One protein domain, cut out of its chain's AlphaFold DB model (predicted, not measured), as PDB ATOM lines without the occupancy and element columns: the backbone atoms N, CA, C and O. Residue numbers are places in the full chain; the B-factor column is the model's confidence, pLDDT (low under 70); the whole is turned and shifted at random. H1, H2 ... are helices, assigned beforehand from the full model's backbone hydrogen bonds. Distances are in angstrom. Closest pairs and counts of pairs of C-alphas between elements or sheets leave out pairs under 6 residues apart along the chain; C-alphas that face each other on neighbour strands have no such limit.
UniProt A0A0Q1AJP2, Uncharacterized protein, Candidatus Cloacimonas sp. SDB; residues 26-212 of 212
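Overview. This is residues 26 to 212 of the 212 residues of an uncharacterized protein of Candidatus Cloacimonas sp. SDB (UniProt A0A0Q1AJP2). Six helices form an elongated bundle: hairpins H4-H5 and H1-H2 pack through H5 and H1, with H3 and H6 side by side near one end. 187 residues are printed, with named helices H1 to H6 and no named strand: all helix. It is compact, radius of gyration of the C-alphas 18.0 A, spanning 57 by 35 by 24 A.

Along the chain. H4, residues 122 to 160, spans 55.9 A. H1, residues 26 to 56, begins at (158.675, 64.361, 183.396). H2 is residues 66 to 90, H3 95 to 107, H5 165 to 184 and H6 192 to 210, ending at (181.756, 96.924, 191.256).

Arrangement. H4 and H5 touch, opposite ways at a shallow tilt of 27 degrees, closest C-alphas Glu 136 and Glu 181, 5.9 A. H5 touches H1 with residues 175 to 183 alone, closest C-alphas Asp 182 and Asn 42, 5.1 A. Every O i to N i+4 pair is within hydrogen-bond range, except in H4, 34 of 35.

Size, cuts and confidence. Link H3 to H4 is long; residues 211 to 212 are under pLDDT 70.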
ATOM      1  N   ALA A  26     158.387  65.222 182.244       94.94
ATOM      2  CA  ALA A  26     158.675  64.361 183.396       94.94
ATOM      3  C   ALA A  26     160.169  64.373 183.784       94.94
ATOM      4  O   ALA A  26     160.508  64.253 184.958       94.94
ATOM      5  N   GLU A  27     161.059  64.547 182.802       96.56
ATOM      6  CA  GLU A  27     162.497  64.707 183.036       96.56
ATOM      7  C   GLU A  27     162.807  66.018 183.765       96.56
ATOM      8  O   GLU A  27     163.535  66.007 184.755       96.56
ATOM      9  N   GLN A  28     162.227  67.139 183.323       96.31
ATOM     10  CA  GLN A  28     162.442  68.420 183.990       96.31
ATOM     11  C   GLN A  28     161.827  68.433 185.393       96.31
ATOM     12  O   GLN A  28     162.427  68.990 186.304       96.31
ATOM     13  N   ASP A  29     160.687  67.769 185.601       97.25
ATOM     14  CA  ASP A  29     160.115  67.610 186.939       97.25
ATOM     15  C   ASP A  29     161.065  66.861 187.885       97.25
ATOM     16  O   ASP A  29     161.320  67.297 189.010       97.25
ATOM     17  N   ALA A  30     161.639  65.752 187.410       97.56
ATOM     18  CA  ALA A  30     162.628  64.991 188.164       97.56
ATOM     19  C   ALA A  30     163.882  65.828 188.466       97.56
ATOM     20  O   ALA A  30     164.394  65.785 189.588       97.56
ATOM     21  N   ASN A  31     164.345  66.629 187.502       98.25
ATOM     22  CA  ASN A  31     165.465  67.544 187.706       98.25
ATOM     23  C   ASN A  31     165.133  68.644 188.719       98.25
ATOM     24  O   ASN A  31     165.955  68.902 189.592       98.25
ATOM     25  N   ASN A  32     163.933  69.226 188.682       98.19
ATOM     26  CA  ASN A  32     163.491  70.226 189.657       98.19
ATOM     27  C   ASN A  32     163.447  69.638 191.076       98.19
ATOM     28  O   ASN A  32     163.915  70.268 192.019       98.19
ATOM     29  N   ARG A  33     162.959  68.401 191.247       98.25
ATOM     30  CA  ARG A  33     163.006  67.706 192.549       98.25
ATOM     31  C   ARG A  33     164.439  67.520 193.038       98.25
ATOM     32  O   ARG A  33     164.739  67.809 194.191       98.25
ATOM     33  N   LYS A  34     165.334  67.066 192.159       98.38
ATOM     34  CA  LYS A  34     166.750  66.877 192.497       98.38
ATOM     35  C   LYS A  34     167.449  68.205 192.809       98.38
ATOM     36  O   LYS A  34     168.249  68.255 193.736       98.38
ATOM     37  N   TYR A  35     167.121  69.268 192.076       98.56
ATOM     38  CA  TYR A  35     167.605  70.623 192.330       98.56
ATOM     39  C   TYR A  35     167.230  71.075 193.739       98.56
ATOM     40  O   TYR A  35     168.100  71.496 194.490       98.56
ATOM     41  N   LEU A  36     165.957  70.919 194.118       98.44
ATOM     42  CA  LEU A  36     165.444  71.296 195.435       98.44
ATOM     43  C   LEU A  36     166.111  70.514 196.575       98.44
ATOM     44  O   LEU A  36     166.454  71.112 197.589       98.44
ATOM     45  N   ILE A  37     166.352  69.210 196.396       98.25
ATOM     46  CA  ILE A  37     167.085  68.389 197.375       98.25
ATOM     47  C   ILE A  37     168.515  68.913 197.554       98.25
ATOM     48  O   ILE A  37     168.937  69.179 198.675       98.25
ATOM     49  N   ASN A  38     169.243  69.119 196.453       98.50
ATOM     50  CA  ASN A  38     170.614  69.621 196.517       98.50
ATOM     51  C   ASN A  38     170.678  71.033 197.121       98.50
ATOM     52  O   ASN A  38     171.562  71.325 197.919       98.50
ATOM     53  N   LEU A  39     169.728  71.903 196.763       98.44
ATOM     54  CA  LEU A  39     169.617  73.249 197.317       98.44
ATOM     55  C   LEU A  39     169.361  73.208 198.830       98.44
ATOM     56  O   LEU A  39     169.984  73.960 199.572       98.44
ATOM     57  N   ASN A  40     168.485  72.318 199.301       98.31
ATOM     58  CA  ASN A  40     168.241  72.126 200.728       98.31
ATOM     59  C   ASN A  40     169.519  71.727 201.481       98.31
ATOM     60  O   ASN A  40     169.825  72.314 202.516       98.31
ATOM     61  N   ASP A  41     170.277  70.767 200.952       98.38
ATOM     62  CA  ASP A  41     171.519  70.298 201.579       98.38
ATOM     63  C   ASP A  41     172.596  71.398 201.622       98.38
ATOM     64  O   ASP A  41     173.294  71.564 202.631       98.38
ATOM     65  N   ASN A  42     172.686  72.200 200.561       98.31
ATOM     66  CA  ASN A  42     173.563  73.367 200.506       98.31
ATOM     67  C   ASN A  42     173.160  74.420 201.558       98.31
ATOM     68  O   ASN A  42     173.977  74.797 202.398       98.31
ATOM     69  N   ILE A  43     171.876  74.791 201.628       98.19
ATOM     70  CA  ILE A  43     171.373  75.760 202.621       98.19
ATOM     71  C   ILE A  43     171.581  75.254 204.057       98.19
ATOM     72  O   ILE A  43     171.926  76.035 204.947       98.19
ATOM     73  N   LEU A  44     171.416  73.952 204.313       97.81
ATOM     74  CA  LEU A  44     171.730  73.355 205.615       97.81
ATOM     75  C   LEU A  44     173.212  73.519 205.978       97.81
ATOM     76  O   LEU A  44     173.531  73.769 207.142       97.81
ATOM     77  N   THR A  45     174.112  73.426 204.999       96.44
ATOM     78  CA  THR A  45     175.545  73.692 205.190       96.44
ATOM     79  C   THR A  45     175.790  75.166 205.527       96.44
ATOM     80  O   THR A  45     176.526  75.470 206.470       96.44
ATOM     81  N   THR A  46     175.098  76.088 204.854       97.31
ATOM     82  CA  THR A  46     175.124  77.523 205.182       97.31
ATOM     83  C   THR A  46     174.610  77.796 206.603       97.31
ATOM     84  O   THR A  46     175.233  78.555 207.347       97.31
ATOM     85  N   ILE A  47     173.552  77.116 207.063       96.62
ATOM     86  CA  ILE A  47     173.093  77.204 208.464       96.62
ATOM     87  C   ILE A  47     174.171  76.713 209.439       96.62
ATOM     88  O   ILE A  47     174.406  77.357 210.462       96.62
ATOM     89  N   GLN A  48     174.849  75.600 209.148       95.06
ATOM     90  CA  GLN A  48     175.926  75.089 210.008       95.06
ATOM     91  C   GLN A  48     177.090  76.081 210.118       95.06
ATOM     92  O   GLN A  48     177.644  76.275 211.200       95.06
ATOM     93  N   MET A  49     177.435  76.750 209.020       95.00
ATOM     94  CA  MET A  49     178.426  77.823 209.023       95.00
ATOM     95  C   MET A  49     177.971  79.014 209.882       95.00
ATOM     96  O   MET A  49     178.742  79.484 210.717       95.00
ATOM     97  N   LEU A  50     176.722  79.472 209.746       94.56
ATOM     98  CA  LEU A  50     176.166  80.541 210.593       94.56
ATOM     99  C   LEU A  50     176.193  80.160 212.083       94.56
ATOM    100  O   LEU A  50     176.520  80.985 212.938       94.56
ATOM    101  N   GLN A  51     175.914  78.896 212.408       92.31
ATOM    102  CA  GLN A  51     176.039  78.370 213.770       92.31
ATOM    103  C   GLN A  51     177.490  78.378 214.260       92.31
ATOM    104  O   GLN A  51     177.729  78.694 215.427       92.31
ATOM    105  N   ALA A  52     178.459  78.071 213.394       91.38
ATOM    106  CA  ALA A  52     179.876  78.160 213.729       91.38
ATOM    107  C   ALA A  52     180.299  79.611 214.018       91.38
ATOM    108  O   ALA A  52     180.971  79.845 215.022       91.38
ATOM    109  N   PHE A  53     179.841  80.584 213.219       92.06
ATOM    110  CA  PHE A  53     180.054  82.010 213.494       92.06
ATOM    111  C   PHE A  53     179.418  82.455 214.810       92.06
ATOM    112  O   PHE A  53     180.036  83.198 215.571       92.06
ATOM    113  N   ASN A  54     178.214  81.973 215.122       87.00
ATOM    114  CA  ASN A  54     177.554  82.271 216.393       87.00
ATOM    115  C   ASN A  54     178.310  81.656 217.586       87.00
ATOM    116  O   ASN A  54     178.472  82.291 218.623       87.00
ATOM    117  N   TYR A  55     178.810  80.425 217.440       86.50
ATOM    118  CA  TYR A  55     179.600  79.756 218.474       86.50
ATOM    119  C   TYR A  55     180.934  80.469 218.729       86.50
ATOM    120  O   TYR A  55     181.282  80.725 219.879       86.50
ATOM    121  N   GLN A  56     181.665  80.825 217.670       80.69
ATOM    122  CA  GLN A  56     182.924  81.571 217.776       80.69
ATOM    123  C   GLN A  56     182.698  82.996 218.304       80.69
ATOM    124  O   GLN A  56     183.497  83.504 219.087       80.69
ATOM    125  N   GLY A  57     181.564  83.604 217.958       78.00
ATOM    126  CA  GLY A  57     181.158  84.934 218.399       78.00
ATOM    127  C   GLY A  57     180.606  85.026 219.825       78.00
ATOM    128  O   GLY A  57     180.210  86.115 220.235       78.00
ATOM    129  N   GLN A  58     180.579  83.948 220.618       79.75
ATOM    130  CA  GLN A  58     180.063  84.013 221.996       79.75
ATOM    131  C   GLN A  58     180.832  85.007 222.877       79.75
ATOM    132  O   GLN A  58     180.234  85.669 223.722       79.75
ATOM    133  N   GLU A  59     182.138  85.162 222.653       76.44
ATOM    134  CA  GLU A  59     182.947  86.176 223.341       76.44
ATOM    135  C   GLU A  59     182.646  87.596 222.834       76.44
ATOM    136  O   GLU A  59     182.760  88.560 223.589       76.44
ATOM    137  N   ILE A  60     182.187  87.720 221.583       80.19
ATOM    138  CA  ILE A  60     181.789  88.985 220.950       80.19
ATOM    139  C   ILE A  60     180.442  89.482 221.491       80.19
ATOM    140  O   ILE A  60     180.206  90.686 221.522       80.19
ATOM    141  N   TYR A  61     179.572  88.600 221.991       76.25
ATOM    142  CA  TYR A  61     178.283  89.003 222.571       76.25
ATOM    143  C   TYR A  61     178.424  90.030 223.704       76.25
ATOM    144  O   TYR A  61     177.612  90.941 223.825       76.25
ATOM    145  N   LEU A  62     179.472  89.909 224.522       81.38
ATOM    146  CA  LEU A  62     179.712  90.794 225.666       81.38
ATOM    147  C   LEU A  62     180.422  92.103 225.282       81.38
ATOM    148  O   LEU A  62     180.696  92.936 226.147       81.38
ATOM    149  N   ILE A  63     180.740  92.273 224.000       85.69
ATOM    150  CA  ILE A  63     181.443  93.424 223.443       85.69
ATOM    151  C   ILE A  63     180.426  94.480 222.995       85.69
ATOM    152  O   ILE A  63     179.288  94.163 222.646       85.69
ATOM    153  N   GLN A  64     180.813  95.761 222.989       84.81
ATOM    154  CA  GLN A  64     179.961  96.826 222.461       84.81
ATOM    155  C   GLN A  64     179.503  96.487 221.030       84.81
ATOM    156  O   GLN A  64     180.315  96.140 220.174       84.81
ATOM    157  N   ASN A  65     178.193  96.600 220.788       86.44
ATOM    158  CA  ASN A  65     177.488  96.201 219.562       86.44
ATOM    159  C   ASN A  65     177.379  94.677 219.301       86.44
ATOM    160  O   ASN A  65     176.868  94.286 218.250       86.44
ATOM    161  N   GLY A  66     177.777  93.816 220.245       87.00
ATOM    162  CA  GLY A  66     177.657  92.354 220.141       87.00
ATOM    163  C   GLY A  66     176.218  91.854 219.953       87.00
ATOM    164  O   GLY A  66     175.971  90.967 219.136       87.00
ATOM    165  N   ASP A  67     175.245  92.484 220.620       87.81
ATOM    166  CA  ASP A  67     173.815  92.160 220.479       87.81
ATOM    167  C   ASP A  67     173.303  92.334 219.039       87.81
ATOM    168  O   ASP A  67     172.518  91.520 218.540       87.81
ATOM    169  N   TYR A  68     173.768  93.378 218.341       89.88
ATOM    170  CA  TYR A  68     173.405  93.618 216.943       89.88
ATOM    171  C   TYR A  68     173.983  92.538 216.028       89.88
ATOM    172  O   TYR A  68     173.316  92.114 215.087       89.88
ATOM    173  N   TYR A  69     175.201  92.068 216.305       90.25
ATOM    174  CA  TYR A  69     175.823  90.990 215.535       90.25
ATOM    175  C   TYR A  69     175.068  89.671 215.701       90.25
ATOM    176  O   TYR A  69     174.751  89.015 214.710       90.25
ATOM    177  N   ASN A  70     174.676  89.327 216.926       88.50
ATOM    178  CA  ASN A  70     173.860  88.136 217.158       88.50
ATOM    179  C   ASN A  70     172.482  88.236 216.497       88.50
ATOM    180  O   ASN A  70     171.995  87.247 215.947       88.50
ATOM    181  N   SER A  71     171.876  89.427 216.503       91.38
ATOM    182  CA  SER A  71     170.620  89.676 215.786       91.38
ATOM    183  C   SER A  71     170.791  89.470 214.276       91.38
ATOM    184  O   SER A  71     169.973  88.793 213.662       91.38
ATOM    185  N   LEU A  72     171.900  89.946 213.694       93.62
ATOM    186  CA  LEU A  72     172.219  89.730 212.280       93.62
ATOM    187  C   LEU A  72     172.341  88.235 211.932       93.62
ATOM    188  O   LEU A  72     171.747  87.777 210.957       93.62
ATOM    189  N   LEU A  73     173.085  87.456 212.725       93.25
ATOM    190  CA  LEU A  73     173.238  86.014 212.484       93.25
ATOM    191  C   LEU A  73     171.910  85.255 212.618       93.25
ATOM    192  O   LEU A  73     171.652  84.304 211.868       93.25
ATOM    193  N   LEU A  74     171.059  85.670 213.561       92.94
ATOM    194  CA  LEU A  74     169.719  85.117 213.716       92.94
ATOM    195  C   LEU A  74     168.860  85.413 212.484       92.94
ATOM    196  O   LEU A  74     168.231  84.495 211.959       92.94
ATOM    197  N   ASP A  75     168.882  86.649 211.987       95.69
ATOM    198  CA  ASP A  75     168.154  87.048 210.782       95.69
ATOM    199  C   ASP A  75     168.583  86.226 209.560       95.69
ATOM    200  O   ASP A  75     167.728  85.740 208.816       95.69
ATOM    201  N   PHE A  76     169.884  85.990 209.376       96.88
ATOM    202  CA  PHE A  76     170.390  85.110 208.314       96.88
ATOM    203  C   PHE A  76     169.910  83.663 208.479       96.88
ATOM    204  O   PHE A  76     169.442  83.040 207.525       96.88
ATOM    205  N   THR A  77     169.936  83.137 209.705       95.81
ATOM    206  CA  THR A  77     169.462  81.775 209.999       95.81
ATOM    207  C   THR A  77     167.960  81.627 209.730       95.81
ATOM    208  O   THR A  77     167.516  80.607 209.190       95.81
ATOM    209  N   MET A  78     167.164  82.645 210.070       95.94
ATOM    210  CA  MET A  78     165.727  82.673 209.781       95.94
ATOM    211  C   MET A  78     165.463  82.711 208.275       95.94
ATOM    212  O   MET A  78     164.584  81.994 207.799       95.94
ATOM    213  N   GLN A  79     166.239  83.487 207.514       95.81
ATOM    214  CA  GLN A  79     166.137  83.515 206.052       95.81
ATOM    215  C   GLN A  79     166.388  82.129 205.445       95.81
ATOM    216  O   GLN A  79     165.551  81.648 204.681       95.81
ATOM    217  N   CYS A  80     167.456  81.434 205.848       97.69
ATOM    218  CA  CYS A  80     167.708  80.056 205.410       97.69
ATOM    219  C   CYS A  80     166.575  79.099 205.801       97.69
ATOM    220  O   CYS A  80     166.151  78.271 204.998       97.69
ATOM    221  N   SER A  81     166.048  79.228 207.019       96.50
ATOM    222  CA  SER A  81     164.951  78.380 207.504       96.50
ATOM    223  C   SER A  81     163.670  78.570 206.683       96.50
ATOM    224  O   SER A  81     163.002  77.593 206.348       96.50
ATOM    225  N   ASN A  82     163.355  79.810 206.295       96.50
ATOM    226  CA  ASN A  82     162.222  80.105 205.417       96.50
ATOM    227  C   ASN A  82     162.409  79.495 204.020       96.50
ATOM    228  O   ASN A  82     161.450  78.996 203.435       96.50
ATOM    229  N   LEU A  83     163.637  79.496 203.490       97.25
ATOM    230  CA  LEU A  83     163.942  78.835 202.219       97.25
ATOM    231  C   LEU A  83     163.741  77.321 202.306       97.25
ATOM    232  O   LEU A  83     163.081  76.760 201.436       97.25
ATOM    233  N   ILE A  84     164.234  76.677 203.366       97.38
ATOM    234  CA  ILE A  84     164.031  75.237 203.602       97.38
ATOM    235  C   ILE A  84     162.539  74.897 203.652       97.38
ATOM    236  O   ILE A  84     162.099  73.934 203.026       97.38
ATOM    237  N   GLU A  85     161.737  75.702 204.348       96.62
ATOM    238  CA  GLU A  85     160.293  75.481 204.413       96.62
ATOM    239  C   GLU A  85     159.624  75.630 203.036       96.62
ATOM    240  O   GLU A  85     158.809  74.788 202.654       96.62
ATOM    241  N   ASN A  86     160.016  76.631 202.242       95.25
ATOM    242  CA  ASN A  86     159.523  76.805 200.872       95.25
ATOM    243  C   ASN A  86     159.931  75.644 199.942       95.25
ATOM    244  O   ASN A  86     159.146  75.235 199.086       95.25
ATOM    245  N   ILE A  87     161.135  75.086 200.109       96.81
ATOM    246  CA  ILE A  87     161.590  73.888 199.385       96.81
ATOM    247  C   ILE A  87     160.735  72.682 199.783       96.81
ATOM    248  O   ILE A  87     160.229  71.979 198.910       96.81
ATOM    249  N   ARG A  88     160.513  72.466 201.084       95.19
ATOM    250  CA  ARG A  88     159.692  71.359 201.597       95.19
ATOM    251  C   ARG A  88     158.268  71.408 201.044       95.19
ATOM    252  O   ARG A  88     157.715  70.389 200.642       95.19
ATOM    253  N   GLN A  89     157.676  72.598 200.971       93.38
ATOM    254  CA  GLN A  89     156.349  72.788 200.377       93.38
ATOM    255  C   GLN A  89     156.316  72.449 198.878       93.38
ATOM    256  O   GLN A  89     155.280  72.015 198.376       93.38
ATOM    257  N   ALA A  90     157.443  72.573 198.168       92.88
ATOM    258  CA  ALA A  90     157.552  72.271 196.743       92.88
ATOM    259  C   ALA A  90     157.530  70.762 196.408       92.88
ATOM    260  O   ALA A  90     157.285  70.371 195.259       92.88
ATOM    261  N   GLU A  91     157.781  69.885 197.386       88.38
ATOM    262  CA  GLU A  91     157.851  68.432 197.176       88.38
ATOM    263  C   GLU A  91     156.512  67.838 196.719       88.38
ATOM    264  O   GLU A  91     156.488  66.969 195.838       88.38
ATOM    265  N   GLU A  92     155.410  68.385 197.229       89.62
ATOM    266  CA  GLU A  92     154.035  67.919 197.002       89.62
ATOM    267  C   GLU A  92     153.327  68.633 195.837       89.62
ATOM    268  O   GLU A  92     152.196  68.299 195.481       89.62
ATOM    269  N   LEU A  93     153.980  69.617 195.210       94.56
ATOM    270  CA  LEU A  93     153.390  70.383 194.110       94.56
ATOM    271  C   LEU A  93     153.249  69.549 192.826       94.56
ATOM    272  O   LEU A  93     153.938  68.550 192.599       94.56
ATOM    273  N   ASN A  94     152.366  69.971 191.922       95.25
ATOM    274  CA  ASN A  94     152.401  69.441 190.558       95.25
ATOM    275  C   ASN A  94     153.638  69.995 189.803       95.25
ATOM    276  O   ASN A  94     154.267  70.942 190.275       95.25
ATOM    277  N   PRO A  95     154.028  69.413 188.652       95.81
ATOM    278  CA  PRO A  95     155.251  69.810 187.948       95.81
ATOM    279  C   PRO A  95     155.355  71.293 187.577       95.81
ATOM    280  O   PRO A  95     156.434  71.871 187.685       95.81
ATOM    281  N   LEU A  96     154.245  71.914 187.164       94.69
ATOM    282  CA  LEU A  96     154.223  73.329 186.795       94.69
ATOM    283  C   LEU A  96     154.439  74.214 188.025       94.69
ATOM    284  O   LEU A  96     155.332  75.058 188.027       94.69
ATOM    285  N   ASP A  97     153.673  73.972 189.089       95.62
ATOM    286  CA  ASP A  97     153.787  74.739 190.331       95.62
ATOM    287  C   ASP A  97     155.167  74.562 190.979       95.62
ATOM    288  O   ASP A  97     155.709  75.506 191.547       95.62
ATOM    289  N   ARG A  98     155.787  73.382 190.845       96.38
ATOM    290  CA  ARG A  98     157.166  73.151 191.294       96.38
ATOM    291  C   ARG A  98     158.177  73.983 190.510       96.38
ATOM    292  O   ARG A  98     159.086  74.536 191.122       96.38
ATOM    293  N   ASP A  99     158.050  74.075 189.187       95.75
ATOM    294  CA  ASP A  99     158.948  74.910 188.375       95.75
ATOM    295  C   ASP A  99     158.813  76.398 188.736       95.75
ATOM    296  O   ASP A  99     159.814  77.093 188.926       95.75
ATOM    297  N   LEU A 100     157.577  76.864 188.940       94.75
ATOM    298  CA  LEU A 100     157.301  78.218 189.426       94.75
ATOM    299  C   LEU A 100     157.861  78.445 190.834       94.75
ATOM    300  O   LEU A 100     158.406  79.513 191.107       94.75
ATOM    301  N   GLN A 101     157.787  77.447 191.714       96.94
ATOM    302  CA  GLN A 101     158.356  77.531 193.056       96.94
ATOM    303  C   GLN A 101     159.888  77.594 193.025       96.94
ATOM    304  O   GLN A 101     160.474  78.366 193.779       96.94
ATOM    305  N   VAL A 102     160.548  76.851 192.129       97.75
ATOM    306  CA  VAL A 102     161.998  76.977 191.888       97.75
ATOM    307  C   VAL A 102     162.347  78.401 191.454       97.75
ATOM    308  O   VAL A 102     163.268  79.006 192.001       97.75
ATOM    309  N   ARG A 103     161.576  78.982 190.530       96.19
ATOM    310  CA  ARG A 103     161.758  80.376 190.101       96.19
ATOM    311  C   ARG A 103     161.556  81.372 191.244       96.19
ATOM    312  O   ARG A 103     162.354  82.292 191.398       96.19
ATOM    313  N   ALA A 104     160.518  81.178 192.054       96.12
ATOM    314  CA  ALA A 104     160.236  82.017 193.215       96.12
ATOM    315  C   ALA A 104     161.361  81.942 194.256       96.12
ATOM    316  O   ALA A 104     161.749  82.970 194.807       96.12
ATOM    317  N   LEU A 105     161.929  80.752 194.483       97.25
ATOM    318  CA  LEU A 105     163.106  80.566 195.331       97.25
ATOM    319  C   LEU A 105     164.313  81.336 194.782       97.25
ATOM    320  O   LEU A 105     164.948  82.059 195.540       97.25
ATOM    321  N   ILE A 106     164.598  81.255 193.478       97.81
ATOM    322  CA  ILE A 106     165.687  82.024 192.843       97.81
ATOM    323  C   ILE A 106     165.482  83.536 193.051       97.81
ATOM    324  O   ILE A 106     166.418  84.241 193.426       97.81
ATOM    325  N   ALA A 107     164.248  84.030 192.902       95.62
ATOM    326  CA  ALA A 107     163.913  85.441 193.105       95.62
ATOM    327  C   ALA A 107     164.171  85.939 194.540       95.62
ATOM    328  O   ALA A 107     164.373  87.135 194.738       95.62
ATOM    329  N   THR A 108     164.202  85.055 195.548       94.44
ATOM    330  CA  THR A 108     164.482  85.464 196.939       94.44
ATOM    331  C   THR A 108     165.878  86.051 197.125       94.44
ATOM    332  O   THR A 108     166.066  86.874 198.018       94.44
ATOM    333  N   ILE A 109     166.839  85.679 196.270       94.31
ATOM    334  CA  ILE A 109     168.204  86.209 196.309       94.31
ATOM    335  C   ILE A 109     168.194  87.704 195.964       94.31
ATOM    336  O   ILE A 109     168.873  88.505 196.607       94.31
ATOM    337  N   LYS A 110     167.436  88.077 194.925       93.31
ATOM    338  CA  LYS A 110     167.360  89.448 194.423       93.31
ATOM    339  C   LYS A 110     166.009  89.709 193.729       93.31
ATOM    340  O   LYS A 110     165.899  89.525 192.515       93.31
ATOM    341  N   PRO A 111     164.978  90.142 194.480       92.25
ATOM    342  CA  PRO A 111     163.596  90.188 193.992       92.25
ATOM    343  C   PRO A 111     163.320  91.311 192.985       92.25
ATOM    344  O   PRO A 111     162.272  91.309 192.347       92.25
ATOM    345  N   ASP A 112     164.228  92.279 192.846       94.00
ATOM    346  CA  ASP A 112     164.129  93.377 191.881       94.00
ATOM    347  C   ASP A 112     164.591  93.000 190.462       94.00
ATOM    348  O   ASP A 112     164.420  93.794 189.540       94.00
ATOM    349  N   VAL A 113     165.149  91.800 190.260       94.88
ATOM    350  CA  VAL A 113     165.520  91.307 188.925       94.88
ATOM    351  C   VAL A 113     164.306  90.661 188.260       94.88
ATOM    352  O   VAL A 113     163.726  89.705 188.782       94.88
ATOM    353  N   GLU A 114     163.935  91.168 187.086       92.94
ATOM    354  CA  GLU A 114     162.797  90.674 186.309       92.94
ATOM    355  C   GLU A 114     163.111  89.355 185.584       92.94
ATOM    356  O   GLU A 114     164.222  89.118 185.105       92.94
ATOM    357  N   PHE A 115     162.101  88.491 185.484       90.56
ATOM    358  CA  PHE A 115     162.181  87.244 184.732       90.56
ATOM    359  C   PHE A 115     161.907  87.487 183.242       90.56
ATOM    360  O   PHE A 115     160.882  88.058 182.879       90.56
ATOM    361  N   ASP A 116     162.800  87.005 182.376       90.06
ATOM    362  CA  ASP A 116     162.687  87.146 180.923       90.06
ATOM    363  C   ASP A 116     162.299  85.811 180.264       90.06
ATOM    364  O   ASP A 116     163.119  84.891 180.160       90.06
ATOM    365  N   GLU A 117     161.062  85.757 179.764       83.31
ATOM    366  CA  GLU A 117     160.427  84.612 179.093       83.31
ATOM    367  C   GLU A 117     160.986  84.283 177.696       83.31
ATOM    368  O   GLU A 117     160.527  83.338 177.054       83.31
ATOM    369  N   THR A 118     161.968  85.032 177.184       87.19
ATOM    370  CA  THR A 118     162.501  84.755 175.845       87.19
ATOM    371  C   THR A 118     163.184  83.390 175.741       87.19
ATOM    372  O   THR A 118     163.983  82.984 176.591       87.19
ATOM    373  N   GLU A 119     162.881  82.694 174.639       87.12
ATOM    374  CA  GLU A 119     163.389  81.358 174.334       87.12
ATOM    375  C   GLU A 119     164.923  81.335 174.249       87.12
ATOM    376  O   GLU A 119     165.564  82.237 173.702       87.12
ATOM    377  N   ILE A 120     165.522  80.267 174.777       89.38
ATOM    378  CA  ILE A 120     166.973  80.117 174.880       89.38
ATOM    379  C   ILE A 120     167.442  79.065 173.888       89.38
ATOM    380  O   ILE A 120     167.092  77.887 173.978       89.38
ATOM    381  N   SER A 121     168.311  79.475 172.966       90.25
ATOM    382  CA  SER A 121     168.922  78.543 172.022       90.25
ATOM    383  C   SER A 121     169.848  77.538 172.734       90.25
ATOM    384  O   SER A 121     170.474  77.870 173.746       90.25
ATOM    385  N   PRO A 122     170.070  76.334 172.172       89.50
ATOM    386  CA  PRO A 122     171.014  75.365 172.737       89.50
ATOM    387  C   PRO A 122     172.432  75.924 172.924       89.50
ATOM    388  O   PRO A 122     173.121  75.580 173.882       89.50
ATOM    389  N   LYS A 123     172.867  76.825 172.031       92.69
ATOM    390  CA  LYS A 123     174.166  77.503 172.138       92.69
ATOM    391  C   LYS A 123     174.215  78.434 173.352       92.69
ATOM    392  O   LYS A 123     175.201  78.402 174.082       92.69
ATOM    393  N   GLN A 124     173.164  79.227 173.576       91.94
ATOM    394  CA  GLN A 124     173.058  80.082 174.761       91.94
ATOM    395  C   GLN A 124     173.002  79.247 176.040       91.94
ATOM    396  O   GLN A 124     173.709  79.569 176.981       91.94
ATOM    397  N   LYS A 125     172.281  78.119 176.052       88.94
ATOM    398  CA  LYS A 125     172.262  77.199 177.203       88.94
ATOM    399  C   LYS A 125     173.666  76.714 177.592       88.94
ATOM    400  O   LYS A 125     174.029  76.689 178.760       88.94
ATOM    401  N   VAL A 126     174.508  76.370 176.614       92.56
ATOM    402  CA  VAL A 126     175.909  75.997 176.895       92.56
ATOM    403  C   VAL A 126     176.709  77.179 177.454       92.56
ATOM    404  O   VAL A 126     177.514  77.001 178.367       92.56
ATOM    405  N   GLN A 127     176.500  78.389 176.927       94.19
ATOM    406  CA  GLN A 127     177.163  79.599 177.427       94.19
ATOM    407  C   GLN A 127     176.744  79.929 178.863       94.19
ATOM    408  O   GLN A 127     177.608  80.212 179.688       94.19
ATOM    409  N   ASN A 128     175.452  79.817 179.159       93.31
ATOM    410  CA  ASN A 128     174.863  80.032 180.472       93.31
ATOM    411  C   ASN A 128     175.477  79.104 181.527       93.31
ATOM    412  O   ASN A 128     175.981  79.565 182.548       93.31
ATOM    413  N   ARG A 129     175.558  77.804 181.232       93.62
ATOM    414  CA  ARG A 129     176.210  76.822 182.115       93.62
ATOM    415  C   ARG A 129     177.675  77.136 182.384       93.62
ATOM    416  O   ARG A 129     178.134  77.048 183.518       93.62
ATOM    417  N   ASN A 130     178.419  77.515 181.345       95.75
ATOM    418  CA  ASN A 130     179.821  77.898 181.507       95.75
ATOM    419  C   ASN A 130     179.970  79.169 182.350       95.75
ATOM    420  O   ASN A 130     180.907  79.264 183.140       95.75
ATOM    421  N   PHE A 131     179.058  80.131 182.193       96.88
ATOM    422  CA  PHE A 131     179.028  81.332 183.016       96.88
ATOM    423  C   PHE A 131     178.805  80.982 184.491       96.88
ATOM    424  O   PHE A 131     179.631  81.360 185.315       96.88
ATOM    425  N   LEU A 132     177.764  80.205 184.811       96.81
ATOM    426  CA  LEU A 132     177.446  79.819 186.190       96.81
ATOM    427  C   LEU A 132     178.580  79.027 186.846       96.81
ATOM    428  O   LEU A 132     178.966  79.331 187.966       96.81
ATOM    429  N   LYS A 133     179.204  78.099 186.113       96.31
ATOM    430  CA  LYS A 133     180.380  77.367 186.602       96.31
ATOM    431  C   LYS A 133     181.566  78.287 186.910       96.31
ATOM    432  O   LYS A 133     182.283  78.086 187.886       96.31
ATOM    433  N   ASN A 134     181.809  79.289 186.069       96.31
ATOM    434  CA  ASN A 134     182.862  80.263 186.340       96.31
ATOM    435  C   ASN A 134     182.498  81.145 187.540       96.31
ATOM    436  O   ASN A 134     183.372  81.419 188.357       96.31
ATOM    437  N   ALA A 135     181.234  81.560 187.659       96.06
ATOM    438  CA  ALA A 135     180.742  82.340 188.789       96.06
ATOM    439  C   ALA A 135     180.893  81.576 190.113       96.06
ATOM    440  O   ALA A 135     181.418  82.140 191.066       96.06
ATOM    441  N   GLU A 136     180.552  80.285 190.144       96.19
ATOM    442  CA  GLU A 136     180.765  79.390 191.293       96.19
ATOM    443  C   GLU A 136     182.228  79.410 191.761       96.19
ATOM    444  O   GLU A 136     182.525  79.682 192.923       96.19
ATOM    445  N   ILE A 137     183.168  79.221 190.829       95.81
ATOM    446  CA  ILE A 137     184.605  79.254 191.124       95.81
ATOM    447  C   ILE A 137     185.016  80.620 191.696       95.81
ATOM    448  O   ILE A 137     185.780  80.687 192.661       95.81
ATOM    449  N   GLN A 138     184.525  81.722 191.120       94.75
ATOM    450  CA  GLN A 138     184.826  83.067 191.620       94.75
ATOM    451  C   GLN A 138     184.248  83.303 193.019       94.75
ATOM    452  O   GLN A 138     184.931  83.890 193.863       94.75
ATOM    453  N   LEU A 139     183.033  82.824 193.294       95.12
ATOM    454  CA  LEU A 139     182.407  82.914 194.613       95.12
ATOM    455  C   LEU A 139     183.216  82.155 195.661       95.12
ATOM    456  O   LEU A 139     183.530  82.729 196.699       95.12
ATOM    457  N   GLN A 140     183.675  80.942 195.356       95.06
ATOM    458  CA  GLN A 140     184.530  80.167 196.260       95.06
ATOM    459  C   GLN A 140     185.829  80.898 196.625       95.06
ATOM    460  O   GLN A 140     186.285  80.839 197.772       95.06
ATOM    461  N   TYR A 141     186.446  81.606 195.671       95.56
ATOM    462  CA  TYR A 141     187.615  82.442 195.961       95.56
ATOM    463  C   TYR A 141     187.257  83.650 196.835       95.56
ATOM    464  O   TYR A 141     187.976  83.939 197.797       95.56
ATOM    465  N   ARG A 142     186.144  84.334 196.542       94.75
ATOM    466  CA  ARG A 142     185.666  85.486 197.325       94.75
ATOM    467  C   ARG A 142     185.319  85.093 198.758       94.75
ATOM    468  O   ARG A 142     185.769  85.765 199.679       94.75
ATOM    469  N   LEU A 143     184.602  83.990 198.952       96.00
ATOM    470  CA  LEU A 143     184.230  83.463 200.266       96.00
ATOM    471  C   LEU A 143     185.457  83.182 201.132       96.00
ATOM    472  O   LEU A 143     185.531  83.648 202.265       96.00
ATOM    473  N   LYS A 144     186.484  82.529 200.574       96.38
ATOM    474  CA  LYS A 144     187.757  82.306 201.284       96.38
ATOM    475  C   LYS A 144     188.440  83.613 201.680       96.38
ATOM    476  O   LYS A 144     188.964  83.717 202.786       96.38
ATOM    477  N   SER A 145     188.437  84.605 200.789       96.62
ATOM    478  CA  SER A 145     189.015  85.921 201.077       96.62
ATOM    479  C   SER A 145     188.245  86.659 202.176       96.62
ATOM    480  O   SER A 145     188.865  87.262 203.048       96.62
ATOM    481  N   ILE A 146     186.911  86.612 202.147       96.69
ATOM    482  CA  ILE A 146     186.058  87.249 203.158       96.69
ATOM    483  C   ILE A 146     186.235  86.560 204.507       96.69
ATOM    484  O   ILE A 146     186.410  87.248 205.505       96.69
ATOM    485  N   LEU A 147     186.266  85.227 204.545       95.56
ATOM    486  CA  LEU A 147     186.496  84.475 205.776       95.56
ATOM    487  C   LEU A 147     187.836  84.842 206.429       95.56
ATOM    488  O   LEU A 147     187.900  85.038 207.640       95.56
ATOM    489  N   ALA A 148     188.902  84.994 205.637       96.25
ATOM    490  CA  ALA A 148     190.190  85.451 206.157       96.25
ATOM    491  C   ALA A 148     190.088  86.858 206.773       96.25
ATOM    492  O   ALA A 148     190.597  87.084 207.870       96.25
ATOM    493  N   ALA A 149     189.377  87.773 206.108       97.00
ATOM    494  CA  ALA A 149     189.152  89.127 206.606       97.00
ATOM    495  C   ALA A 149     188.265  89.169 207.865       97.00
ATOM    496  O   ALA A 149     188.514  89.995 208.741       97.00
ATOM    497  N   ILE A 150     187.270  88.279 207.986       95.50
ATOM    498  CA  ILE A 150     186.457  88.103 209.203       95.50
ATOM    499  C   ILE A 150     187.373  87.745 210.375       95.50
ATOM    500  O   ILE A 150     187.373  88.452 211.375       95.50
ATOM    501  N   ILE A 151     188.217  86.723 210.215       93.12
ATOM    502  CA  ILE A 151     189.136  86.253 211.265       93.12
ATOM    503  C   ILE A 151     190.137  87.343 211.685       93.12
ATOM    504  O   ILE A 151     190.534  87.424 212.850       93.12
ATOM    505  N   GLU A 152     190.606  88.168 210.747       94.31
ATOM    506  CA  GLU A 152     191.462  89.311 211.078       94.31
ATOM    507  C   GLU A 152     190.707  90.374 211.881       94.31
ATOM    508  O   GLU A 152     191.214  90.838 212.904       94.31
ATOM    509  N   GLU A 153     189.488  90.713 211.466       94.19
ATOM    510  CA  GLU A 153     188.654  91.703 212.146       94.19
ATOM    511  C   GLU A 153     188.233  91.237 213.551       94.19
ATOM    512  O   GLU A 153     188.251  92.037 214.482       94.19
ATOM    513  N   GLU A 154     187.944  89.946 213.754       91.81
ATOM    514  CA  GLU A 154     187.648  89.374 215.080       91.81
ATOM    515  C   GLU A 154     188.773  89.649 216.082       91.81
ATOM    516  O   GLU A 154     188.526  90.076 217.211       91.81
ATOM    517  N   LYS A 155     190.033  89.481 215.662       90.81
ATOM    518  CA  LYS A 155     191.195  89.782 216.513       90.81
ATOM    519  C   LYS A 155     191.250  91.260 216.880       90.81
ATOM    520  O   LYS A 155     191.655  91.604 217.989       90.81
ATOM    521  N   GLU A 156     190.876  92.148 215.963       91.12
ATOM    522  CA  GLU A 156     190.814  93.579 216.252       91.12
ATOM    523  C   GLU A 156     189.685  93.922 217.225       91.12
ATOM    524  O   GLU A 156     189.916  94.696 218.154       91.12
ATOM    525  N   ILE A 157     188.503  93.328 217.050       91.38
ATOM    526  CA  ILE A 157     187.335  93.524 217.918       91.38
ATOM    527  C   ILE A 157     187.658  93.111 219.352       91.38
ATOM    528  O   ILE A 157     187.390  93.876 220.276       91.38
ATOM    529  N   LEU A 158     188.295  91.952 219.548       88.00
ATOM    530  CA  LEU A 158     188.702  91.482 220.877       88.00
ATOM    531  C   LEU A 158     189.688  92.442 221.561       88.00
ATOM    532  O   LEU A 158     189.631  92.630 222.774       88.00
ATOM    533  N   ASN A 159     190.568  93.090 220.791       88.81
ATOM    534  CA  ASN A 159     191.522  94.069 221.321       88.81
ATOM    535  C   ASN A 159     190.882  95.440 221.600       88.81
ATOM    536  O   ASN A 159     191.265  96.113 222.556       88.81
ATOM    537  N   LYS A 160     189.954  95.881 220.743       90.44
ATOM    538  CA  LYS A 160     189.319  97.209 220.805       90.44
ATOM    539  C   LYS A 160     188.090  97.243 221.716       90.44
ATOM    540  O   LYS A 160     187.746  98.312 222.208       90.44
ATOM    541  N   GLY A 161     187.445  96.101 221.945       89.19
ATOM    542  CA  GLY A 161     186.217  96.010 222.728       89.19
ATOM    543  C   GLY A 161     184.988  96.602 222.028       89.19
ATOM    544  O   GLY A 161     184.046  96.997 222.712       89.19
ATOM    545  N   GLU A 162     184.955  96.625 220.691       91.12
ATOM    546  CA  GLU A 162     183.787  97.068 219.915       91.12
ATOM    547  C   GLU A 162     183.679  96.338 218.569       91.12
ATOM    548  O   GLU A 162     184.677  96.206 217.859       91.12
ATOM    549  N   VAL A 163     182.464  95.915 218.194       90.06
ATOM    550  CA  VAL A 163     182.164  95.377 216.856       90.06
ATOM    551  C   VAL A 163     182.052  96.512 215.838       90.06
ATOM    552  O   VAL A 163     181.265  97.446 216.011       90.06
ATOM    553  N   THR A 164     182.815  96.411 214.748       92.00
ATOM    554  CA  THR A 164     182.908  97.446 213.711       92.00
ATOM    555  C   THR A 164     181.876  97.255 212.597       92.00
ATOM    556  O   THR A 164     181.445  96.143 212.304       92.00
ATOM    557  N   GLN A 165     181.535  98.335 211.885       92.50
ATOM    558  CA  GLN A 165     180.692  98.265 210.680       92.50
ATOM    559  C   GLN A 165     181.276  97.329 209.608       92.50
ATOM    560  O   GLN A 165     180.534  96.614 208.934       92.50
ATOM    561  N   LYS A 166     182.606  97.309 209.471       94.69
ATOM    562  CA  LYS A 166     183.313  96.432 208.534       94.69
ATOM    563  C   LYS A 166     183.034  94.960 208.840       94.69
ATOM    564  O   LYS A 166     182.808  94.188 207.916       94.69
ATOM    565  N   TYR A 167     182.981  94.583 210.116       93.81
ATOM    566  CA  TYR A 167     182.651  93.221 210.526       93.81
ATOM    567  C   TYR A 167     181.250  92.795 210.073       93.81
ATOM    568  O   TYR A 167     181.088  91.742 209.456       93.81
ATOM    569  N   PHE A 168     180.250  93.658 210.280       93.75
ATOM    570  CA  PHE A 168     178.886  93.424 209.791       93.75
ATOM    571  C   PHE A 168     178.837  93.275 208.265       93.75
ATOM    572  O   PHE A 168     178.168  92.378 207.749       93.75
ATOM    573  N   GLN A 169     179.562  94.126 207.533       94.75
ATOM    574  CA  GLN A 169     179.638  94.059 206.070       94.75
ATOM    575  C   GLN A 169     180.270  92.752 205.589       94.75
ATOM    576  O   GLN A 169     179.745  92.126 204.671       94.75
ATOM    577  N   LEU A 170     181.362  92.312 206.220       95.94
ATOM    578  CA  LEU A 170     182.030  91.060 205.874       95.94
ATOM    579  C   LEU A 170     181.098  89.859 206.045       95.94
ATOM    580  O   LEU A 170     180.973  89.060 205.122       95.94
ATOM    581  N   HIS A 171     180.394  89.763 207.174       96.19
ATOM    582  CA  HIS A 171     179.420  88.691 207.413       96.19
ATOM    583  C   HIS A 171     178.224  88.751 206.461       96.19
ATOM    584  O   HIS A 171     177.777  87.718 205.974       96.19
ATOM    585  N   THR A 172     177.750  89.952 206.127       95.50
ATOM    586  CA  THR A 172     176.671  90.134 205.145       95.50
ATOM    587  C   THR A 172     177.094  89.669 203.752       95.50
ATOM    588  O   THR A 172     176.358  88.933 203.097       95.50
ATOM    589  N   HIS A 173     178.295  90.043 203.302       95.00
ATOM    590  CA  HIS A 173     178.832  89.577 202.023       95.00
ATOM    591  C   HIS A 173     179.103  88.072 202.032       95.00
ATOM    592  O   HIS A 173     178.810  87.403 201.044       95.00
ATOM    593  N   HIS A 174     179.623  87.532 203.139       96.50
ATOM    594  CA  HIS A 174     179.827  86.094 203.279       96.50
ATOM    595  C   HIS A 174     178.501  85.347 203.140       96.50
ATOM    596  O   HIS A 174     178.412  84.414 202.350       96.50
ATOM    597  N   PHE A 175     177.465  85.776 203.863       96.62
ATOM    598  CA  PHE A 175     176.140  85.169 203.794       96.62
ATOM    599  C   PHE A 175     175.551  85.232 202.382       96.62
ATOM    600  O   PHE A 175     175.147  84.203 201.846       96.62
ATOM    601  N   LEU A 176     175.562  86.411 201.751       95.31
ATOM    602  CA  LEU A 176     175.037  86.589 200.397       95.31
ATOM    603  C   LEU A 176     175.756  85.693 199.379       95.31
ATOM    604  O   LEU A 176     175.105  85.094 198.527       95.31
ATOM    605  N   PHE A 177     177.087  85.592 199.451       96.12
ATOM    606  CA  PHE A 177     177.858  84.778 198.507       96.12
ATOM    607  C   PHE A 177     177.719  83.283 198.764       96.12
ATOM    608  O   PHE A 177     177.675  82.534 197.793       96.12
ATOM    609  N   SER A 178     177.597  82.856 200.024       97.25
ATOM    610  CA  SER A 178     177.278  81.466 200.357       97.25
ATOM    611  C   SER A 178     175.902  81.098 199.818       97.25
ATOM    612  O   SER A 178     175.772  80.107 199.112       97.25
ATOM    613  N   LEU A 179     174.900  81.955 200.035       96.69
ATOM    614  CA  LEU A 179     173.566  81.728 199.494       96.69
ATOM    615  C   LEU A 179     173.588  81.676 197.963       96.69
ATOM    616  O   LEU A 179     172.986  80.797 197.365       96.69
ATOM    617  N   LEU A 180     174.310  82.581 197.302       97.12
ATOM    618  CA  LEU A 180     174.421  82.556 195.846       97.12
ATOM    619  C   LEU A 180     175.098  81.268 195.340       97.12
ATOM    620  O   LEU A 180     174.636  80.685 194.359       97.12
ATOM    621  N   GLU A 181     176.149  80.797 196.016       97.69
ATOM    622  CA  GLU A 181     176.798  79.513 195.723       97.69
ATOM    623  C   GLU A 181     175.820  78.336 195.889       97.69
ATOM    624  O   GLU A 181     175.744  77.492 194.992       97.69
ATOM    625  N   ASP A 182     175.011  78.328 196.955       98.25
ATOM    626  CA  ASP A 182     174.027  77.273 197.236       98.25
ATOM    627  C   ASP A 182     173.051  77.061 196.065       98.25
ATOM    628  O   ASP A 182     172.716  75.918 195.737       98.25
ATOM    629  N   PHE A 183     172.632  78.150 195.406       98.38
ATOM    630  CA  PHE A 183     171.743  78.127 194.236       98.38
ATOM    631  C   PHE A 183     172.456  77.797 192.921       98.38
ATOM    632  O   PHE A 183     171.843  77.187 192.035       98.38
ATOM    633  N   ILE A 184     173.720  78.205 192.769       98.31
ATOM    634  CA  ILE A 184     174.512  77.988 191.549       98.31
ATOM    635  C   ILE A 184     175.006  76.546 191.448       98.31
ATOM    636  O   ILE A 184     174.952  75.977 190.357       98.31
ATOM    637  N   ALA A 185     175.468  75.943 192.541       97.75
ATOM    638  CA  ALA A 185     176.083  74.615 192.515       97.75
ATOM    639  C   ALA A 185     175.200  73.526 191.853       97.75
ATOM    640  O   ALA A 185     175.714  72.772 191.025       97.75
ATOM    641  N   PRO A 186     173.874  73.447 192.107       97.94
ATOM    642  CA  PRO A 186     172.993  72.495 191.424       97.94
ATOM    643  C   PRO A 186     172.356  73.031 190.125       97.94
ATOM    644  O   PRO A 186     171.426  72.417 189.601       97.94
ATOM    645  N   SER A 187     172.791  74.185 189.604       97.62
ATOM    646  CA  SER A 187     172.110  74.893 188.502       97.62
ATOM    647  C   SER A 187     172.049  74.135 187.173       97.62
ATOM    648  O   SER A 187     171.218  74.457 186.325       97.62
ATOM    649  N   ASP A 188     172.856  73.089 186.984       96.25
ATOM    650  CA  ASP A 188     172.827  72.237 185.792       96.25
ATOM    651  C   ASP A 188     171.505  71.464 185.623       96.25
ATOM    652  O   ASP A 188     171.165  71.057 184.501       96.25
ATOM    653  N   LEU A 189     170.756  71.312 186.720       97.25
ATOM    654  CA  LEU A 189     169.431  70.693 186.796       97.25
ATOM    655  C   LEU A 189     168.288  71.651 186.419       97.25
ATOM    656  O   LEU A 189     167.164  71.206 186.171       97.25
ATOM    657  N   LEU A 190     168.543  72.957 186.365       96.38
ATOM    658  CA  LEU A 190     167.501  73.932 186.066       96.38
ATOM    659  C   LEU A 190     167.009  73.820 184.619       96.38
ATOM    660  O   LEU A 190     167.733  73.442 183.686       96.38
ATOM    661  N   SER A 191     165.749  74.209 184.425       93.88
ATOM    662  CA  SER A 191     165.232  74.529 183.100       93.88
ATOM    663  C   SER A 191     166.051  75.685 182.516       93.88
ATOM    664  O   SER A 191     166.634  76.487 183.245       93.88
ATOM    665  N   ALA A 192     166.113  75.794 181.185       93.06
ATOM    666  CA  ALA A 192     166.918  76.844 180.559       93.06
ATOM    667  C   ALA A 192     166.481  78.247 181.022       93.06
ATOM    668  O   ALA A 192     167.325  79.113 181.244       93.06
ATOM    669  N   SER A 193     165.175  78.460 181.197       93.50
ATOM    670  CA  SER A 193     164.607  79.736 181.624       93.50
ATOM    671  C   SER A 193     164.965  80.082 183.073       93.50
ATOM    672  O   SER A 193     165.411  81.200 183.332       93.50
ATOM    673  N   ASN A 194     164.879  79.127 184.004       95.50
ATOM    674  CA  ASN A 194     165.303  79.342 185.392       95.50
ATOM    675  C   ASN A 194     166.835  79.498 185.505       95.50
ATOM    676  O   ASN A 194     167.305  80.334 186.272       95.50
ATOM    677  N   GLU A 195     167.618  78.778 184.691       95.62
ATOM    678  CA  GLU A 195     169.081  78.942 184.587       95.62
ATOM    679  C   GLU A 195     169.446  80.368 184.138       95.62
ATOM    680  O   GLU A 195     170.281  81.031 184.753       95.62
ATOM    681  N   LYS A 196     168.780  80.883 183.099       95.75
ATOM    682  CA  LYS A 196     168.959  82.266 182.634       95.75
ATOM    683  C   LYS A 196     168.558  83.289 183.691       95.75
ATOM    684  O   LYS A 196     169.236  84.304 183.831       95.75
ATOM    685  N   TYR A 197     167.476  83.042 184.423       97.06
ATOM    686  CA  TYR A 197     167.046  83.953 185.475       97.06
ATOM    687  C   TYR A 197     168.071  84.044 186.608       97.06
ATOM    688  O   TYR A 197     168.445  85.143 187.016       97.06
ATOM    689  N   LEU A 198     168.616  82.900 187.035       97.69
ATOM    690  CA  LEU A 198     169.709  82.868 188.003       97.69
ATOM    691  C   LEU A 198     170.932  83.651 187.500       97.69
ATOM    692  O   LEU A 198     171.532  84.402 188.261       97.69
ATOM    693  N   ILE A 199     171.271  83.550 186.211       96.88
ATOM    694  CA  ILE A 199     172.363  84.338 185.613       96.88
ATOM    695  C   ILE A 199     172.107  85.838 185.707       96.88
ATOM    696  O   ILE A 199     173.023  86.575 186.064       96.88
ATOM    697  N   ALA A 200     170.889  86.292 185.408       96.69
ATOM    698  CA  ALA A 200     170.541  87.707 185.512       96.69
ATOM    699  C   ALA A 200     170.713  88.221 186.953       96.69
ATOM    700  O   ALA A 200     171.252  89.307 187.164       96.69
ATOM    701  N   ILE A 201     170.338  87.407 187.946       96.94
ATOM    702  CA  ILE A 201     170.572  87.711 189.364       96.94
ATOM    703  C   ILE A 201     172.068  87.810 189.672       96.94
ATOM    704  O   ILE A 201     172.499  88.801 190.259       96.94
ATOM    705  N   VAL A 202     172.863  86.823 189.247       96.62
ATOM    706  CA  VAL A 202     174.321  86.812 189.462       96.62
ATOM    707  C   VAL A 202     174.972  88.058 188.864       96.62
ATOM    708  O   VAL A 202     175.735  88.738 189.544       96.62
ATOM    709  N   GLN A 203     174.636  88.393 187.618       95.50
ATOM    710  CA  GLN A 203     175.171  89.570 186.928       95.50
ATOM    711  C   GLN A 203     174.803  90.866 187.650       95.50
ATOM    712  O   GLN A 203     175.665  91.714 187.864       95.50
ATOM    713  N   SER A 204     173.549  90.995 188.083       94.69
ATOM    714  CA  SER A 204     173.088  92.187 188.795       94.69
ATOM    715  C   SER A 204     173.793  92.374 190.146       94.69
ATOM    716  O   SER A 204     174.125  93.498 190.524       94.69
ATOM    717  N   ILE A 205     174.070  91.281 190.866       92.50
ATOM    718  CA  ILE A 205     174.859  91.322 192.105       92.50
ATOM    719  C   ILE A 205     176.308  91.727 191.806       92.50
ATOM    720  O   ILE A 205     176.841  92.612 192.473       92.50
ATOM    721  N   ASP A 206     176.936  91.130 190.791       89.12
ATOM    722  CA  ASP A 206     178.310  91.462 190.396       89.12
ATOM    723  C   ASP A 206     178.464  92.939 189.995       89.12
ATOM    724  O   ASP A 206     179.442  93.581 190.382       89.12
ATOM    725  N   GLU A 207     177.497  93.500 189.267       89.75
ATOM    726  CA  GLU A 207     177.472  94.920 188.893       89.75
ATOM    727  C   GLU A 207     177.354  95.838 190.115       89.75
ATOM    728  O   GLU A 207     178.104  96.811 190.230       89.75
ATOM    729  N   ALA A 208     176.461  95.514 191.056       85.19
ATOM    730  CA  ALA A 208     176.283  96.289 192.284       85.19
ATOM    731  C   ALA A 208     177.553  96.303 193.155       85.19
ATOM    732  O   ALA A 208     177.853  97.299 193.811       85.19
ATOM    733  N   LEU A 209     178.329  95.217 193.140       77.69
ATOM    734  CA  LEU A 209     179.585  95.112 193.883       77.69
ATOM    735  C   LEU A 209     180.745  95.880 193.244       77.69
ATOM    736  O   LEU A 209     181.683  96.224 193.948       77.69
ATOM    737  N   GLN A 210     180.717  96.134 191.935       77.00
ATOM    738  CA  GLN A 210     181.756  96.924 191.256       77.00
ATOM    739  C   GLN A 210     181.576  98.437 191.438       77.00
ATOM    740  O   GLN A 210     182.500  99.203 191.167       77.00
ATOM    741  N   GLN A 211     180.384  98.873 191.848       67.50
ATOM    742  CA  GLN A 211     180.043 100.284 192.048       67.50
ATOM    743  C   GLN A 211     180.313 100.784 193.478       67.50
ATOM    744  O   GLN A 211     180.213 101.988 193.715       67.50
ATOM    745  N   ASN A 212     180.649  99.880 194.404       51.41
ATOM    746  CA  ASN A 212     180.967 100.158 195.808       51.41
ATOM    747  C   ASN A 212     182.450  99.906 196.099       51.41
ATOM    748  O   ASN A 212     182.987 100.601 196.988       51.41
TER     749      ASN A 212